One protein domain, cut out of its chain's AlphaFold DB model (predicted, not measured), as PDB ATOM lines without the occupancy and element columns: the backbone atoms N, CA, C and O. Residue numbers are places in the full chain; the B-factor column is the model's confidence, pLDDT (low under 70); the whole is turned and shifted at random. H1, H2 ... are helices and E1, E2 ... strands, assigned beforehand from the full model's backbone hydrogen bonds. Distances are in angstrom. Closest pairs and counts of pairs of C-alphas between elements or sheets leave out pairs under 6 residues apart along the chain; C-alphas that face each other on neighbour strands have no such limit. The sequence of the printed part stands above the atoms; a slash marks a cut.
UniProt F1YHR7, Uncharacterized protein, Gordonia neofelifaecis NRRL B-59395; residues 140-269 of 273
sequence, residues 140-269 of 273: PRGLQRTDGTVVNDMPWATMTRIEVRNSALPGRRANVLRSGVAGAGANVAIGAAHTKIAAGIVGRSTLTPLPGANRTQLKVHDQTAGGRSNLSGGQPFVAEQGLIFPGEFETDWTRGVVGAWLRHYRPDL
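This is residues 140 to 269 of the 273 residues of an uncharacterized protein of Gordonia neofelifaecis NRRL B-59395 (UniProt F1YHR7). A small, strongly twisted sheet of five strands is built round E4, which bends sharply, with the hairpin E1 and E2 beside one part of it, E3 beside another and E5 along its other side. From this body an arm reaches far out, a long loop that returns through H1 and makes much of the length, while H2 and H3 each only graze the sheet, H3 near E1. You have 130 residues with three named helices and five named strands, which follow along the chain as E1, E2, E3, then H1, then E4, then H2, then E5, then H3; the class is mixed, helices and strands, and in the branched sheet the neighbour pairs E1 and E2, E2 and E4, E3 and E4, and E4 and E5 are antiparallel. The whole is only just compact, close to loose, with a radius of gyration of the C-alphas of 16.5 A, and elongated, spanning 53 by 32 by 22 A.

Start at C-alpha 142, at (142.683, 179.342, 117.985), where E1 begins and runs to residue 146, 13.3 A. E2 holds residues 150 to 155, 16.0 A, and E3 residues 159 to 166, 18.5 A. Find C-alpha 181 at (178.641, 149.516, 116.251); from there H1 runs to residue 192, 17.6 A. E4 takes residues 197 to 209, 26.8 A, H2 residues 215 to 224, 14.2 A, and E5 residues 237 to 244, 15.7 A. H3, residues 257 to 265, 12.5 A, ends at C-alpha 265, (137.190, 179.394, 111.335).

Look first at E4, which bends by 91 degrees at residue 204 and has staggered pairing: with E3 over residues 197 to 203, with E5 over 201 to 207 and with E2 over 206 to 209. E2 and E3 lie on one side of E4, E5 on the other side. N 163 and O 200 are 2.9 A apart between E3 and E4, N 207 and O 237 2.8 A between E4 and E5, and N 151 and O 208 2.8 A between E2 and E4. In the hairpin of E1 and E2, N 145 and O 152 are 2.9 A apart. H2 only grazes the sheet with its residues 215 to 222; its closest C-alpha to E4 is that of Leu 218, 7.4 A from that of Pro 209. H3 only grazes it with residues 258 to 265, and H3 and E1 are near each other, with 6 pairs of C-alphas within 10 A. H1 is not on the sheet and is apart from H2 and H3. In H2 and H3 every O i to N i+4 pair is within hydrogen-bond range; in H1 6 of 8 are.

The two C-alphas farthest apart, those of Gly 180 and His 264, are 53.5 A apart. The printed part has no cut. The links E3 to H1, H2 to E5 and E5 to H3 are long, with 14, 12 and 12 residues. The mean pLDDT of the printed part is 81.3; look at residues 167 to 196 for the 30 residues under 70.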
ATOM      1  N   PRO A 140     137.595 180.402 120.265       97.81
ATOM      2  CA  PRO A 140     137.411 181.349 119.162       97.81
ATOM      3  C   PRO A 140     138.704 182.012 118.672       97.81
ATOM      4  O   PRO A 140     138.766 182.521 117.557       97.81
ATOM      5  N   ARG A 141     139.754 182.022 119.503       98.06
ATOM      6  CA  ARG A 141     141.056 182.612 119.173       98.06
ATOM      7  C   ARG A 141     141.962 181.653 118.402       98.06
ATOM      8  O   ARG A 141     142.813 182.116 117.646       98.06
ATOM      9  N   GLY A 142     141.807 180.344 118.586       97.88
ATOM     10  CA  GLY A 142     142.683 179.342 117.985       97.88
ATOM     11  C   GLY A 142     142.665 177.995 118.696       97.88
ATOM     12  O   GLY A 142     141.802 177.703 119.528       97.88
ATOM     13  N   LEU A 143     143.687 177.207 118.377       97.81
ATOM     14  CA  LEU A 143     144.022 175.947 119.028       97.81
ATOM     15  C   LEU A 143     145.058 176.188 120.118       97.81
ATOM     16  O   LEU A 143     146.059 176.860 119.880       97.81
ATOM     17  N   GLN A 144     144.871 175.566 121.272       98.00
ATOM     18  CA  GLN A 144     145.867 175.534 122.334       98.00
ATOM     19  C   GLN A 144     146.140 174.082 122.725       98.00
ATOM     20  O   GLN A 144     145.266 173.385 123.232       98.00
ATOM     21  N   ARG A 145     147.361 173.600 122.491       95.88
ATOM     22  CA  ARG A 145     147.799 172.257 122.902       95.88
ATOM     23  C   ARG A 145     148.694 172.359 124.126       95.88
ATOM     24  O   ARG A 145     149.691 173.063 124.083       95.88
ATOM     25  N   THR A 146     148.410 171.592 125.168       94.25
ATOM     26  CA  THR A 146     149.318 171.411 126.310       94.25
ATOM     27  C   THR A 146     149.817 169.972 126.355       94.25
ATOM     28  O   THR A 146     149.069 169.052 126.021       94.25
ATOM     29  N   ASP A 147     151.083 169.772 126.720       87.38
ATOM     30  CA  ASP A 147     151.712 168.453 126.899       87.38
ATOM     31  C   ASP A 147     152.296 168.242 128.313       87.38
ATOM     32  O   ASP A 147     153.004 167.264 128.579       87.38
ATOM     33  N   GLY A 148     151.998 169.166 129.234       87.19
ATOM     34  CA  GLY A 148     152.550 169.204 130.591       87.19
ATOM     35  C   GLY A 148     153.958 169.790 130.705       87.19
ATOM     36  O   GLY A 148     154.477 169.888 131.814       87.19
ATOM     37  N   THR A 149     154.577 170.186 129.592       90.69
ATOM     38  CA  THR A 149     155.862 170.899 129.560       90.69
ATOM     39  C   THR A 149     155.688 172.292 128.965       90.69
ATOM     40  O   THR A 149     156.171 173.273 129.528       90.69
ATOM     41  N   VAL A 150     154.982 172.383 127.841       93.69
ATOM     42  CA  VAL A 150     154.707 173.630 127.132       93.69
ATOM     43  C   VAL A 150     153.229 173.725 126.766       93.69
ATOM     44  O   VAL A 150     152.540 172.720 126.586       93.69
ATOM     45  N   VAL A 151     152.764 174.959 126.627       96.81
ATOM     46  CA  VAL A 151     151.519 175.313 125.954       96.81
ATOM     47  C   VAL A 151     151.875 175.807 124.559       96.81
ATOM     48  O   VAL A 151     152.756 176.647 124.409       96.81
ATOM     49  N   ASN A 152     151.234 175.254 123.541       96.44
ATOM     50  CA  ASN A 152     151.396 175.623 122.147       96.44
ATOM     51  C   ASN A 152     150.114 176.295 121.651       96.44
ATOM     52  O   ASN A 152     149.122 175.609 121.395       96.44
ATOM     53  N   ASP A 153     150.164 177.614 121.511       98.25
ATOM     54  CA  ASP A 153     149.061 178.458 121.064       98.25
ATOM     55  C   ASP A 153     149.172 178.734 119.563       98.25
ATOM     56  O   ASP A 153     150.130 179.354 119.100       98.25
ATOM     57  N   MET A 154     148.182 178.296 118.788       98.31
ATOM     58  CA  MET A 154     148.109 178.481 117.341       98.31
ATOM     59  C   MET A 154     146.797 179.185 116.970       98.31
ATOM     60  O   MET A 154     145.750 178.534 116.886       98.31
ATOM     61  N   PRO A 155     146.830 180.510 116.743       98.56
ATOM     62  CA  PRO A 155     145.662 181.255 116.291       98.56
ATOM     63  C   PRO A 155     145.089 180.722 114.974       98.56
ATOM     64  O   PRO A 155     145.838 180.310 114.089       98.56
ATOM     65  N   TRP A 156     143.767 180.801 114.787       98.00
ATOM     66  CA  TRP A 156     143.136 180.359 113.531       98.00
ATOM     67  C   TRP A 156     143.738 181.058 112.313       98.00
ATOM     68  O   TRP A 156     144.064 180.404 111.329       98.00
ATOM     69  N   ALA A 157     143.972 182.370 112.405       98.06
ATOM     70  CA  ALA A 157     144.520 183.184 111.322       98.06
ATOM     71  C   ALA A 157     145.959 182.811 110.914       98.06
ATOM     72  O   ALA A 157     146.377 183.136 109.807       98.06
ATOM     73  N   THR A 158     146.730 182.138 111.776       98.06
ATOM     74  CA  THR A 158     148.131 181.781 111.484       98.06
ATOM     75  C   THR A 158     148.302 180.371 110.934       98.06
ATOM     76  O   THR A 158     149.423 179.985 110.591       98.06
ATOM     77  N   MET A 159     147.224 179.589 110.845       98.00
ATOM     78  CA  MET A 159     147.263 178.281 110.196       98.00
ATOM     79  C   MET A 159     147.500 178.468 108.698       98.00
ATOM     80  O   MET A 159     147.071 179.443 108.089       98.00
ATOM     81  N   THR A 160     148.235 177.563 108.081       97.31
ATOM     82  CA  THR A 160     148.648 177.731 106.680       97.31
ATOM     83  C   THR A 160     148.230 176.554 105.831       97.31
ATOM     84  O   THR A 160     147.835 176.743 104.689       97.31
ATOM     85  N   ARG A 161     148.307 175.341 106.380       96.56
ATOM     86  CA  ARG A 161     147.974 174.114 105.663       96.56
ATOM     87  C   ARG A 161     147.756 172.956 106.622       96.56
ATOM     88  O   ARG A 161     148.213 172.987 107.769       96.56
ATOM     89  N   ILE A 162     147.141 171.910 106.094       95.62
ATOM     90  CA  ILE A 162     147.205 170.570 106.662       95.62
ATOM     91  C   ILE A 162     148.330 169.826 105.944       95.62
ATOM     92  O   ILE A 162     148.369 169.786 104.718       95.62
ATOM     93  N   GLU A 163     149.273 169.271 106.697       92.94
ATOM     94  CA  GLU A 163     150.399 168.524 106.138       92.94
ATOM     95  C   GLU A 163     150.489 167.156 106.796       92.94
ATOM     96  O   GLU A 163     150.440 167.020 108.020       92.94
ATOM     97  N   VAL A 164     150.643 166.125 105.974       88.62
ATOM     98  CA  VAL A 164     150.902 164.774 106.450       88.62
ATOM     99  C   VAL A 164     152.379 164.682 106.817       88.62
ATOM    100  O   VAL A 164     153.252 164.700 105.952       88.62
ATOM    101  N   ARG A 165     152.666 164.604 108.119       79.94
ATOM    102  CA  ARG A 165     154.026 164.448 108.641       79.94
ATOM    103  C   ARG A 165     154.124 163.208 109.501       79.94
ATOM    104  O   ARG A 165     153.142 162.724 110.060       79.94
ATOM    105  N   ASN A 166     155.348 162.712 109.639       73.00
ATOM    106  CA  ASN A 166     155.632 161.770 110.701       73.00
ATOM    107  C   ASN A 166     155.429 162.490 112.045       73.00
ATOM    108  O   ASN A 166     156.148 163.435 112.364       73.00
ATOM    109  N   SER A 167     154.398 162.084 112.781       61.94
ATOM    110  CA  SER A 167     154.012 162.630 114.077       61.94
ATOM    111  C   SER A 167     154.831 162.077 115.220       61.94
ATOM    112  O   SER A 167     154.718 162.555 116.349       61.94
ATOM    113  N   ALA A 168     155.666 161.076 114.957       57.00
ATOM    114  CA  ALA A 168     156.681 160.777 115.926       57.00
ATOM    115  C   ALA A 168     157.641 161.959 115.975       57.00
ATOM    116  O   ALA A 168     158.120 162.432 114.942       57.00
ATOM    117  N   LEU A 169     157.874 162.440 117.197       46.66
ATOM    118  CA  LEU A 169     158.893 163.434 117.507       46.66
ATOM    119  C   LEU A 169     160.107 163.163 116.620       46.66
ATOM    120  O   LEU A 169     160.521 162.000 116.593       46.66
ATOM    121  N   PRO A 170     160.650 164.165 115.897       41.66
ATOM    122  CA  PRO A 170     161.840 163.965 115.092       41.66
ATOM    123  C   PRO A 170     162.858 163.315 116.008       41.66
ATOM    124  O   PRO A 170     163.333 163.941 116.961       41.66
ATOM    125  N   GLY A 171     163.075 162.016 115.779       38.88
ATOM    126  CA  GLY A 171     163.991 161.206 116.546       38.88
ATOM    127  C   GLY A 171     165.288 161.957 116.444       38.88
ATOM    128  O   GLY A 171     165.844 162.088 115.353       38.88
ATOM    129  N   ARG A 172     165.654 162.589 117.560       40.47
ATOM    130  CA  ARG A 172     166.862 163.375 117.734       40.47
ATOM    131  C   ARG A 172     167.926 162.702 116.892       40.47
ATOM    132  O   ARG A 172     168.124 161.504 117.089       40.47
ATOM    133  N   ARG A 173     168.564 163.446 115.975       35.81
ATOM    134  CA  ARG A 173     169.859 163.069 115.388       35.81
ATOM    135  C   ARG A 173     170.588 162.275 116.449       35.81
ATOM    136  O   ARG A 173     170.874 162.823 117.519       35.81
ATOM    137  N   ALA A 174     170.687 160.978 116.217       35.66
ATOM    138  CA  ALA A 174     170.808 160.010 117.278       35.66
ATOM    139  C   ALA A 174     172.273 159.956 117.725       35.66
ATOM    140  O   ALA A 174     173.010 159.007 117.508       35.66
ATOM    141  N   ASN A 175     172.705 161.053 118.341       33.94
ATOM    142  CA  ASN A 175     174.000 161.255 118.971       33.94
ATOM    143  C   ASN A 175     174.013 160.662 120.387       33.94
ATOM    144  O   ASN A 175     174.835 161.057 121.205       33.94
ATOM    145  N   VAL A 176     173.097 159.739 120.708       40.12
ATOM    146  CA  VAL A 176     173.099 159.062 122.012       40.12
ATOM    147  C   VAL A 176     174.296 158.111 122.119       40.12
ATOM    148  O   VAL A 176     174.755 157.861 123.224       40.12
ATOM    149  N   LEU A 177     174.887 157.675 120.998       36.75
ATOM    150  CA  LEU A 177     176.103 156.862 120.996       36.75
ATOM    151  C   LEU A 177     177.034 157.280 119.849       36.75
ATOM    152  O   LEU A 177     177.056 156.668 118.787       36.75
ATOM    153  N   ARG A 178     177.863 158.305 120.082       34.94
ATOM    154  CA  ARG A 178     179.067 158.585 119.269       34.94
ATOM    155  C   ARG A 178     180.194 157.556 119.503       34.94
ATOM    156  O   ARG A 178     181.349 157.843 119.222       34.94
ATOM    157  N   SER A 179     179.882 156.356 119.998       38.31
ATOM    158  CA  SER A 179     180.858 155.299 120.274       38.31
ATOM    159  C   SER A 179     180.330 153.928 119.833       38.31
ATOM    160  O   SER A 179     179.676 153.216 120.595       38.31
ATOM    161  N   GLY A 180     180.637 153.547 118.594       38.16
ATOM    162  CA  GLY A 180     180.671 152.144 118.175       38.16
ATOM    163  C   GLY A 180     179.402 151.543 117.554       38.16
ATOM    164  O   GLY A 180     178.322 152.129 117.520       38.16
ATOM    165  N   VAL A 181     179.584 150.319 117.055       40.53
ATOM    166  CA  VAL A 181     178.641 149.516 116.251       40.53
ATOM    167  C   VAL A 181     177.309 149.243 116.974       40.53
ATOM    168  O   VAL A 181     176.261 149.157 116.338       40.53
ATOM    169  N   ALA A 182     177.320 149.213 118.312       38.53
ATOM    170  CA  ALA A 182     176.118 149.091 119.142       38.53
ATOM    171  C   ALA A 182     175.196 150.330 119.068       38.53
ATOM    172  O   ALA A 182     173.980 150.211 119.219       38.53
ATOM    173  N   GLY A 183     175.751 151.515 118.784       30.73
ATOM    174  CA  GLY A 183     174.992 152.760 118.652       30.73
ATOM    175  C   GLY A 183     174.149 152.842 117.383       30.73
ATOM    176  O   GLY A 183     173.048 153.389 117.410       30.73
ATOM    177  N   ALA A 184     174.612 152.241 116.286       38.22
ATOM    178  CA  ALA A 184     173.880 152.231 115.022       38.22
ATOM    179  C   ALA A 184     172.577 151.411 115.115       38.22
ATOM    180  O   ALA A 184     171.531 151.872 114.661       38.22
ATOM    181  N   GLY A 185     172.614 150.243 115.771       36.50
ATOM    182  CA  GLY A 185     171.442 149.372 115.939       36.50
ATOM    183  C   GLY A 185     170.345 149.984 116.818       36.50
ATOM    184  O   GLY A 185     169.167 149.946 116.460       36.50
ATOM    185  N   ALA A 186     170.728 150.636 117.920       40.31
ATOM    186  CA  ALA A 186     169.788 151.346 118.789       40.31
ATOM    187  C   ALA A 186     169.093 152.509 118.058       40.31
ATOM    188  O   ALA A 186     167.891 152.717 118.210       40.31
ATOM    189  N   ASN A 187     169.827 153.230 117.207       39.53
ATOM    190  CA  ASN A 187     169.295 154.357 116.443       39.53
ATOM    191  C   ASN A 187     168.276 153.925 115.374       39.53
ATOM    192  O   ASN A 187     167.271 154.610 115.182       39.53
ATOM    193  N   VAL A 188     168.495 152.780 114.717       47.12
ATOM    194  CA  VAL A 188     167.550 152.202 113.744       47.12
ATOM    195  C   VAL A 188     166.281 151.701 114.436       47.12
ATOM    196  O   VAL A 188     165.182 151.991 113.969       47.12
ATOM    197  N   ALA A 189     166.408 151.021 115.582       41.41
ATOM    198  CA  ALA A 189     165.254 150.560 116.358       41.41
ATOM    199  C   ALA A 189     164.397 151.729 116.881       41.41
ATOM    200  O   ALA A 189     163.170 151.665 116.842       41.41
ATOM    201  N   ILE A 190     165.037 152.822 117.313       43.22
ATOM    202  CA  ILE A 190     164.354 154.056 117.725       43.22
ATOM    203  C   ILE A 190     163.684 154.729 116.519       43.22
ATOM    204  O   ILE A 190     162.532 155.133 116.618       43.22
ATOM    205  N   GLY A 191     164.351 154.809 115.364       37.97
ATOM    206  CA  GLY A 191     163.764 155.370 114.142       37.97
ATOM    207  C   GLY A 191     162.542 154.591 113.637       37.97
ATOM    208  O   GLY A 191     161.532 155.196 113.286       37.97
ATOM    209  N   ALA A 192     162.600 153.256 113.663       42.62
ATOM    210  CA  ALA A 192     161.513 152.379 113.224       42.62
ATOM    211  C   ALA A 192     160.310 152.362 114.188       42.62
ATOM    212  O   ALA A 192     159.173 152.217 113.749       42.62
ATOM    213  N   ALA A 193     160.529 152.567 115.492       44.25
ATOM    214  CA  ALA A 193     159.451 152.670 116.484       44.25
ATOM    215  C   ALA A 193     158.620 153.968 116.355       44.25
ATOM    216  O   ALA A 193     157.568 154.112 116.983       44.25
ATOM    217  N   HIS A 194     159.093 154.919 115.549       50.53
ATOM    218  CA  HIS A 194     158.642 156.303 115.504       50.53
ATOM    219  C   HIS A 194     158.173 156.705 114.094       50.53
ATOM    220  O   HIS A 194     158.509 157.774 113.603       50.53
ATOM    221  N   THR A 195     157.381 155.884 113.408       50.66
ATOM    222  CA  THR A 195     156.708 156.288 112.160       50.66
ATOM    223  C   THR A 195     155.194 156.219 112.329       50.66
ATOM    224  O   THR A 195     154.548 155.227 112.008       50.66
ATOM    225  N   LYS A 196     154.588 157.295 112.844       65.38
ATOM    226  CA  LYS A 196     153.137 157.489 112.721       65.38
ATOM    227  C   LYS A 196     152.923 158.624 111.741       65.38
ATOM    228  O   LYS A 196     153.079 159.785 112.083       65.38
ATOM    229  N   ILE A 197     152.626 158.283 110.497       76.19
ATOM    230  CA  ILE A 197     152.235 159.276 109.504       76.19
ATOM    231  C   ILE A 197     150.846 159.780 109.909       76.19
ATOM    232  O   ILE A 197     149.904 158.993 109.989       76.19
ATOM    233  N   ALA A 198     150.730 161.065 110.234       83.69
ATOM    234  CA  ALA A 198     149.464 161.682 110.602       83.69
ATOM    235  C   ALA A 198     149.345 163.075 109.984       83.69
ATOM    236  O   ALA A 198     150.331 163.797 109.823       83.69
ATOM    237  N   ALA A 199     148.116 163.459 109.654       89.81
ATOM    238  CA  ALA A 199     147.811 164.822 109.260       89.81
ATOM    239  C   ALA A 199     147.975 165.755 110.468       89.81
ATOM    240  O   ALA A 199     147.394 165.523 111.533       89.81
ATOM    241  N   GLY A 200     148.791 166.790 110.305       92.81
ATOM    242  CA  GLY A 200     148.990 167.839 111.289       92.81
ATOM    243  C   GLY A 200     148.598 169.202 110.736       92.81
ATOM    244  O   GLY A 200     148.751 169.483 109.548       92.81
ATOM    245  N   ILE A 201     148.091 170.053 111.619       95.50
ATOM    246  CA  ILE A 201     147.775 171.450 111.339       95.50
ATOM    247  C   ILE A 201     149.067 172.242 111.497       95.50
ATOM    248  O   ILE A 201     149.671 172.239 112.575       95.50
ATOM    249  N   VAL A 202     149.497 172.890 110.416       95.50
ATOM    250  CA  VAL A 202     150.724 173.686 110.377       95.50
ATOM    251  C   VAL A 202     150.376 175.164 110.405       95.50
ATOM    252  O   VAL A 202     149.584 175.642 109.592       95.50
ATOM    253  N   GLY A 203     151.038 175.917 111.272       95.12
ATOM    254  CA  GLY A 203     150.889 177.364 111.336       95.12
ATOM    255  C   GLY A 203     151.926 178.005 112.236       95.12
ATOM    256  O   GLY A 203     152.631 177.316 112.971       95.12
ATOM    257  N   ARG A 204     152.001 179.335 112.210       97.31
ATOM    258  CA  ARG A 204     152.812 180.056 113.195       97.31
ATOM    259  C   ARG A 204     152.170 179.899 114.573       97.31
ATOM    260  O   ARG A 204     150.972 180.149 114.717       97.31
ATOM    261  N   SER A 205     152.949 179.492 115.567       96.12
ATOM    262  CA  SER A 205     152.457 179.240 116.921       96.12
ATOM    263  C   SER A 205     153.413 179.758 117.990       96.12
ATOM    264  O   SER A 205     154.602 179.946 117.736       96.12
ATOM    265  N   THR A 206     152.897 179.997 119.191       97.88
ATOM    266  CA  THR A 206     153.683 180.429 120.350       97.88
ATOM    267  C   THR A 206     153.789 179.281 121.340       97.88
ATOM    268  O   THR A 206     152.783 178.749 121.799       97.88
ATOM    269  N   LEU A 207     155.018 178.898 121.671       96.50
ATOM    270  CA  LEU A 207     155.340 177.920 122.701       96.50
ATOM    271  C   LEU A 207     155.636 178.655 124.008       96.50
ATOM    272  O   LEU A 207     156.594 179.422 124.078       96.50
ATOM    273  N   THR A 208     154.852 178.393 125.046       98.00
ATOM    274  CA  THR A 208     155.016 178.980 126.379       98.00
ATOM    275  C   THR A 208     155.356 177.873 127.378       98.00
ATOM    276  O   THR A 208     154.605 176.901 127.476       98.00
ATOM    277  N   PRO A 209     156.473 177.960 128.123       97.19
ATOM    278  CA  PRO A 209     156.817 176.949 129.117       97.19
ATOM    279  C   PRO A 209     155.834 176.984 130.293       97.19
ATOM    280  O   PRO A 209     155.487 178.053 130.793       97.19
ATOM    281  N   LEU A 210     155.394 175.812 130.755       95.12
ATOM    282  CA  LEU A 210     154.517 175.717 131.921       95.12
ATOM    283  C   LEU A 210     155.300 175.914 133.232       95.12
ATOM    284  O   LEU A 210     156.438 175.442 133.349       95.12
ATOM    285  N   PRO A 211     154.696 176.536 134.261       94.62
ATOM    286  CA  PRO A 211     155.279 176.571 135.597       94.62
ATOM    287  C   PRO A 211     155.566 175.153 136.115       94.62
ATOM    288  O   PRO A 211     154.707 174.275 136.066       94.62
ATOM    289  N   GLY A 212     156.788 174.911 136.599       91.88
ATOM    290  CA  GLY A 212     157.208 173.592 137.092       91.88
ATOM    291  C   GLY A 212     157.552 172.567 136.002       91.88
ATOM    292  O   GLY A 212     157.849 171.414 136.326       91.88
ATOM    293  N   ALA A 213     157.555 172.962 134.724       91.38
ATOM    294  CA  ALA A 213     157.979 172.098 133.632       91.38
ATOM    295  C   ALA A 213     159.427 171.611 133.809       91.38
ATOM    296  O   ALA A 213     160.313 172.314 134.307       91.38
ATOM    297  N   ASN A 214     159.691 170.381 133.365       88.81
ATOM    298  CA  ASN A 214     161.013 169.784 133.482       88.81
ATOM    299  C   ASN A 214     162.016 170.514 132.569       88.81
ATOM    300  O   ASN A 214     161.920 170.445 131.341       88.81
ATOM    301  N   ARG A 215     163.034 171.145 133.168       91.75
ATOM    302  CA  ARG A 215     164.096 171.870 132.444       91.75
ATOM    303  C   ARG A 215     164.800 171.026 131.381       91.75
ATOM    304  O   ARG A 215     165.158 171.550 130.331       91.75
ATOM    305  N   THR A 216     164.989 169.726 131.612       87.62
ATOM    306  CA  THR A 216     165.592 168.821 130.621       87.62
ATOM    307  C   THR A 216     164.705 168.673 129.388       87.62
ATOM    308  O   THR A 216     165.230 168.644 128.280       87.62
ATOM    309  N   GLN A 217     163.379 168.621 129.550       85.62
ATOM    310  CA  GLN A 217     162.454 168.564 128.414       85.62
ATOM    311  C   GLN A 217     162.423 169.897 127.664       85.62
ATOM    312  O   GLN A 217     162.555 169.903 126.443       85.62
ATOM    313  N   LEU A 218     162.371 171.025 128.379       87.75
ATOM    314  CA  LEU A 218     162.452 172.356 127.769       87.75
ATOM    315  C   LEU A 218     163.750 172.545 126.966       87.75
ATOM    316  O   LEU A 218     163.715 173.019 125.835       87.75
ATOM    317  N   LYS A 219     164.888 172.062 127.482       89.38
ATOM    318  CA  LYS A 219     166.171 172.082 126.761       89.38
ATOM    319  C   LYS A 219     166.142 171.252 125.472       89.38
ATOM    320  O   LYS A 219     166.842 171.581 124.516       89.38
ATOM    321  N   VAL A 220     165.356 170.173 125.419       83.88
ATOM    322  CA  VAL A 220     165.153 169.401 124.181       83.88
ATOM    323  C   VAL A 220     164.346 170.208 123.161       83.88
ATOM    324  O   VAL A 220     164.694 170.181 121.979       83.88
ATOM    325  N   HIS A 221     163.334 170.969 123.593       84.00
ATOM    326  CA  HIS A 221     162.639 171.906 122.705       84.00
ATOM    327  C   HIS A 221     163.597 172.976 122.169       84.00
ATOM    328  O   HIS A 221     163.644 173.173 120.956       84.00
ATOM    329  N   ASP A 222     164.447 173.549 123.030       87.81
ATOM    330  CA  ASP A 222     165.467 174.524 122.618       87.81
ATOM    331  C   ASP A 222     166.424 173.973 121.562       87.81
ATOM    332  O   ASP A 222     166.673 174.607 120.536       87.81
ATOM    333  N   GLN A 223     166.892 172.739 121.745       87.31
ATOM    334  CA  GLN A 223     167.732 172.062 120.755       87.31
ATOM    335  C   GLN A 223     166.993 171.809 119.436       87.31
ATOM    336  O   GLN A 223     167.577 171.979 118.366       87.31
ATOM    337  N   THR A 224     165.717 171.426 119.497       80.38
ATOM    338  CA  THR A 224     164.903 171.135 118.304       80.38
ATOM    339  C   THR A 224     164.595 172.405 117.507       80.38
ATOM    340  O   THR A 224     164.539 172.363 116.282       80.38
ATOM    341  N   ALA A 225     164.497 173.556 118.177       82.94
ATOM    342  CA  ALA A 225     164.384 174.871 117.545       82.94
ATOM    343  C   ALA A 225     165.713 175.394 116.949       82.94
ATOM    344  O   ALA A 225     165.766 176.520 116.437       82.94
ATOM    345  N   GLY A 226     166.788 174.598 117.001       84.62
ATOM    346  CA  GLY A 226     168.126 174.982 116.548       84.62
ATOM    347  C   GLY A 226     168.854 175.910 117.523       84.62
ATOM    348  O   GLY A 226     169.692 176.693 117.094       84.62
ATOM    349  N   GLY A 227     168.505 175.874 118.814       85.88
ATOM    350  CA  GLY A 227     169.064 176.752 119.848       85.88
ATOM    351  C   GLY A 227     168.507 178.179 119.843       85.88
ATOM    352  O   GLY A 227     168.985 179.011 120.600       85.88
ATOM    353  N   ARG A 228     167.510 178.469 118.995       89.62
ATOM    354  CA  ARG A 228     166.908 179.809 118.863       89.62
ATOM    355  C   ARG A 228     165.869 180.129 119.936       89.62
ATOM    356  O   ARG A 228     165.524 181.294 120.099       89.62
ATOM    357  N   SER A 229     165.347 179.121 120.629       91.94
ATOM    358  CA  SER A 229     164.414 179.321 121.736       91.94
ATOM    359  C   SER A 229     165.131 179.286 123.084       91.94
ATOM    360  O   SER A 229     166.186 178.667 123.224       91.94
ATOM    361  N   ASN A 230     164.541 179.959 124.071       96.06
ATOM    362  CA  ASN A 230     164.989 179.964 125.464       96.06
ATOM    363  C   ASN A 230     163.853 179.505 126.396       96.06
ATOM    364  O   ASN A 230     163.583 180.103 127.441       96.06
ATOM    365  N   LEU A 231     163.165 178.431 125.999       92.94
ATOM    366  CA  LEU A 231     162.066 177.839 126.761       92.94
ATOM    367  C   LEU A 231     162.575 177.314 128.104       92.94
ATOM    368  O   LEU A 231     161.891 177.448 129.117       92.94
ATOM    369  N   SER A 232     163.794 176.762 128.146       94.88
ATOM    370  CA  SER A 232     164.424 176.318 129.399       94.88
ATOM    371  C   SER A 232     164.744 177.461 130.366       94.88
ATOM    372  O   SER A 232     164.784 177.226 131.577       94.88
ATOM    373  N   GLY A 233     164.904 178.685 129.855       96.12
ATOM    374  CA  GLY A 233     164.985 179.922 130.632       96.12
ATOM    375  C   GLY A 233     163.626 180.533 130.991       96.12
ATOM    376  O   GLY A 233     163.593 181.626 131.550       96.12
ATOM    377  N   GLY A 234     162.513 179.864 130.673       96.50
ATOM    378  CA  GLY A 234     161.161 180.339 130.972       96.50
ATOM    379  C   GLY A 234     160.597 181.343 129.963       96.50
ATOM    380  O   GLY A 234     159.519 181.878 130.197       96.50
ATOM    381  N   GLN A 235     161.289 181.602 128.850       97.44
ATOM    382  CA  GLN A 235     160.845 182.576 127.851       97.44
ATOM    383  C   GLN A 235     159.944 181.918 126.800       97.44
ATOM    384  O   GLN A 235     160.317 180.864 126.275       97.44
ATOM    385  N   PRO A 236     158.795 182.523 126.446       97.50
ATOM    386  CA  PRO A 236     158.003 182.080 125.307       97.50
ATOM    387  C   PRO A 236     158.799 182.149 123.999       97.50
ATOM    388  O   PRO A 236     159.698 182.974 123.836       97.50
ATOM    389  N   PHE A 237     158.448 181.297 123.041       96.44
ATOM    390  CA  PHE A 237     159.101 181.235 121.737       96.44
ATOM    391  C   PHE A 237     158.083 181.121 120.607       96.44
ATOM    392  O   PHE A 237     157.206 180.261 120.641       96.44
ATOM    393  N   VAL A 238     158.228 181.950 119.573       96.69
ATOM    394  CA  VAL A 238     157.384 181.893 118.375       96.69
ATOM    395  C   VAL A 238     158.007 180.938 117.359       96.69
ATOM    396  O   VAL A 238     159.104 181.167 116.850       96.69
ATOM    397  N   ALA A 239     157.296 179.859 117.055       93.50
ATOM    398  CA  ALA A 239     157.652 178.904 116.023       93.50
ATOM    399  C   ALA A 239     156.909 179.241 114.723       93.50
ATOM    400  O   ALA A 239     155.689 179.129 114.648       93.50
ATOM    401  N   GLU A 240     157.649 179.586 113.665       93.25
ATOM    402  CA  GLU A 240     157.072 179.867 112.336       93.25
ATOM    403  C   GLU A 240     156.357 178.656 111.715       93.25
ATOM    404  O   GLU A 240     155.442 178.802 110.911       93.25
ATOM    405  N   GLN A 241     156.766 177.445 112.099       91.12
ATOM    406  CA  GLN A 241     156.165 176.186 111.658       91.12
ATOM    407  C   GLN A 241     155.791 175.327 112.868       91.12
ATOM    408  O   GLN A 241     156.331 174.238 113.078       91.12
ATOM    409  N   GLY A 242     154.882 175.847 113.686       90.56
ATOM    410  CA  GLY A 242     154.192 175.079 114.710       90.56
ATOM    411  C   GLY A 242     153.361 173.955 114.099       90.56
ATOM    412  O   GLY A 242     152.822 174.086 113.000       90.56
ATOM    413  N   LEU A 243     153.261 172.839 114.821       91.69
ATOM    414  CA  LEU A 243     152.562 171.637 114.377       91.69
ATOM    415  C   LEU A 243     151.712 171.075 115.515       91.69
ATOM    416  O   LEU A 243     152.214 170.826 116.613       91.69
ATOM    417  N   ILE A 244     150.425 170.868 115.247       92.94
ATOM    418  CA  ILE A 244     149.485 170.194 116.150       92.94
ATOM    419  C   ILE A 244     148.895 169.007 115.393       92.94
ATOM    420  O   ILE A 244     148.474 169.171 114.255       92.94
ATOM    421  N   PHE A 245     148.866 167.822 116.006       94.19
ATOM    422  CA  PHE A 245     148.278 166.612 115.421       94.19
ATOM    423  C   PHE A 245     146.897 166.349 116.034       94.19
ATOM    424  O   PHE A 245     146.819 165.817 117.144       94.19
ATOM    425  N   PRO A 246     145.794 166.681 115.342       94.69
ATOM    426  CA  PRO A 246     144.444 166.474 115.872       94.69
ATOM    427  C   PRO A 246     144.126 165.006 116.156       94.69
ATOM    428  O   PRO A 246     143.426 164.702 117.116       94.69
ATOM    429  N   GLY A 247     144.724 164.093 115.379       91.88
ATOM    430  CA  GLY A 247     144.600 162.644 115.558       91.88
ATOM    431  C   GLY A 247     145.097 162.108 116.910       91.88
ATOM    432  O   GLY A 247     144.913 160.930 117.207       91.88
ATOM    433  N   GLU A 248     145.761 162.935 117.725       90.44
ATOM    434  CA  GLU A 248     146.103 162.605 119.115       90.44
ATOM    435  C   GLU A 248     144.911 162.788 120.070       90.44
ATOM    436  O   GLU A 248     144.900 162.193 121.145       90.44
ATOM    437  N   PHE A 249     143.907 163.577 119.684       94.44
ATOM    438  CA  PHE A 249     142.763 163.982 120.510       94.44
ATOM    439  C   PHE A 249     141.426 163.443 119.998       94.44
ATOM    440  O   PHE A 249     140.469 163.357 120.759       94.44
ATOM    441  N   GLU A 250     141.360 163.055 118.726       94.00
ATOM    442  CA  GLU A 250     140.146 162.538 118.100       94.00
ATOM    443  C   GLU A 250     140.518 161.609 116.931       94.00
ATOM    444  O   GLU A 250     141.347 161.964 116.096       94.00
ATOM    445  N   THR A 251     139.961 160.392 116.872       90.69
ATOM    446  CA  THR A 251     140.347 159.396 115.849       90.69
ATOM    447  C   THR A 251     139.894 159.798 114.444       90.69
ATOM    448  O   THR A 251     140.702 159.753 113.520       90.69
ATOM    449  N   ASP A 252     138.640 160.233 114.296       92.38
ATOM    450  CA  ASP A 252     138.071 160.764 113.047       92.38
ATOM    451  C   ASP A 252     137.962 162.296 113.138       92.38
ATOM    452  O   ASP A 252     136.887 162.888 113.063       92.38
ATOM    453  N   TRP A 253     139.096 162.949 113.412       93.88
ATOM    454  CA  TRP A 253     139.133 164.383 113.724       93.88
ATOM    455  C   TRP A 253     138.624 165.271 112.583       93.88
ATOM    456  O   TRP A 253     138.170 166.381 112.845       93.88
ATOM    457  N   THR A 254     138.697 164.821 111.325       94.50
ATOM    458  CA  THR A 254     138.241 165.599 110.160       94.50
ATOM    459  C   THR A 254     136.722 165.721 110.125       94.50
ATOM    460  O   THR A 254     136.197 166.779 109.771       94.50
ATOM    461  N   ARG A 255     136.006 164.669 110.537       93.81
ATOM    462  CA  ARG A 255     134.540 164.674 110.670       93.81
ATOM    463  C   ARG A 255     134.066 165.087 112.058       93.81
ATOM    464  O   ARG A 255     132.911 165.477 112.206       93.81
ATOM    465  N   GLY A 256     134.956 165.012 113.038       93.81
ATOM    466  CA  GLY A 256     134.699 165.302 114.434       93.81
ATOM    467  C   GLY A 256     134.725 166.783 114.819       93.81
ATOM    468  O   GLY A 256     134.566 167.684 113.986       93.81
ATOM    469  N   VAL A 257     134.927 167.034 116.113       95.62
ATOM    470  CA  VAL A 257     134.896 168.374 116.713       95.62
ATOM    471  C   VAL A 257     136.000 169.255 116.134       95.62
ATOM    472  O   VAL A 257     135.725 170.386 115.731       95.62
ATOM    473  N   VAL A 258     137.238 168.757 116.029       95.94
ATOM    474  CA  VAL A 258     138.349 169.579 115.513       95.94
ATOM    475  C   VAL A 258     138.093 170.008 114.065       95.94
ATOM    476  O   VAL A 258     138.290 171.170 113.712       95.94
ATOM    477  N   GLY A 259     137.610 169.091 113.228       95.81
ATOM    478  CA  GLY A 259     137.266 169.357 111.835       95.81
ATOM    479  C   GLY A 259     136.063 170.285 111.674       95.81
ATOM    480  O   GLY A 259     136.023 171.076 110.732       95.81
ATOM    481  N   ALA A 260     135.089 170.248 112.590       96.00
ATOM    482  CA  ALA A 260     133.997 171.223 112.624       96.00
ATOM    483  C   ALA A 260     134.511 172.643 112.928       96.00
ATOM    484  O   ALA A 260     134.174 173.580 112.206       96.00
ATOM    485  N   TRP A 261     135.383 172.792 113.932       96.75
ATOM    486  CA  TRP A 261     136.011 174.076 114.273       96.75
ATOM    487  C   TRP A 261     136.866 174.631 113.129       96.75
ATOM    488  O   TRP A 261     136.775 175.816 112.811       96.75
ATOM    489  N   LEU A 262     137.653 173.774 112.472       96.56
ATOM    490  CA  LEU A 262     138.438 174.165 111.301       96.56
ATOM    491  C   LEU A 262     137.555 174.623 110.144       96.56
ATOM    492  O   LEU A 262     137.826 175.668 109.574       96.56
ATOM    493  N   ARG A 263     136.477 173.902 109.821       96.50
ATOM    494  CA  ARG A 263     135.548 174.328 108.760       96.50
ATOM    495  C   ARG A 263     134.868 175.661 109.072       96.50
ATOM    496  O   ARG A 263     134.581 176.409 108.146       96.50
ATOM    497  N   HIS A 264     134.630 175.965 110.348       96.38
ATOM    498  CA  HIS A 264     134.045 177.239 110.761       96.38
ATOM    499  C   HIS A 264     135.038 178.406 110.654       96.38
ATOM    500  O   HIS A 264     134.743 179.404 110.004       96.38
ATOM    501  N   TYR A 265     136.222 178.289 111.266       97.69
ATOM    502  CA  TYR A 265     137.190 179.394 111.335       97.69
ATOM    503  C   TYR A 265     138.162 179.468 110.156       97.69
ATOM    504  O   TYR A 265     138.756 180.519 109.923       97.69
ATOM    505  N   ARG A 266     138.368 178.355 109.448       97.25
ATOM    506  CA  ARG A 266     139.313 178.185 108.336       97.25
ATOM    507  C   ARG A 266     138.716 177.345 107.200       97.25
ATOM    508  O   ARG A 266     139.272 176.304 106.847       97.25
ATOM    509  N   PRO A 267     137.597 177.793 106.595       96.94
ATOM    510  CA  PRO A 267     136.970 177.092 105.471       96.94
ATOM    511  C   PRO A 267     137.873 177.009 104.229       96.94
ATOM    512  O   PRO A 267     137.630 176.196 103.343       96.94
ATOM    513  N   ASP A 268     138.916 177.837 104.160       97.25
ATOM    514  CA  ASP A 268     139.936 177.834 103.112       97.25
ATOM    515  C   ASP A 268     140.902 176.638 103.200       97.25
ATOM    516  O   ASP A 268     141.521 176.268 102.199       97.25
ATOM    517  N   LEU A 269     141.042 176.013 104.375       95.31
ATOM    518  CA  LEU A 269     141.917 174.860 104.558       95.31
ATOM    519  C   LEU A 269     141.224 173.569 104.111       95.31
ATOM    520  O   LEU A 269     140.248 173.121 104.710       95.31
TER     521      LEU A 269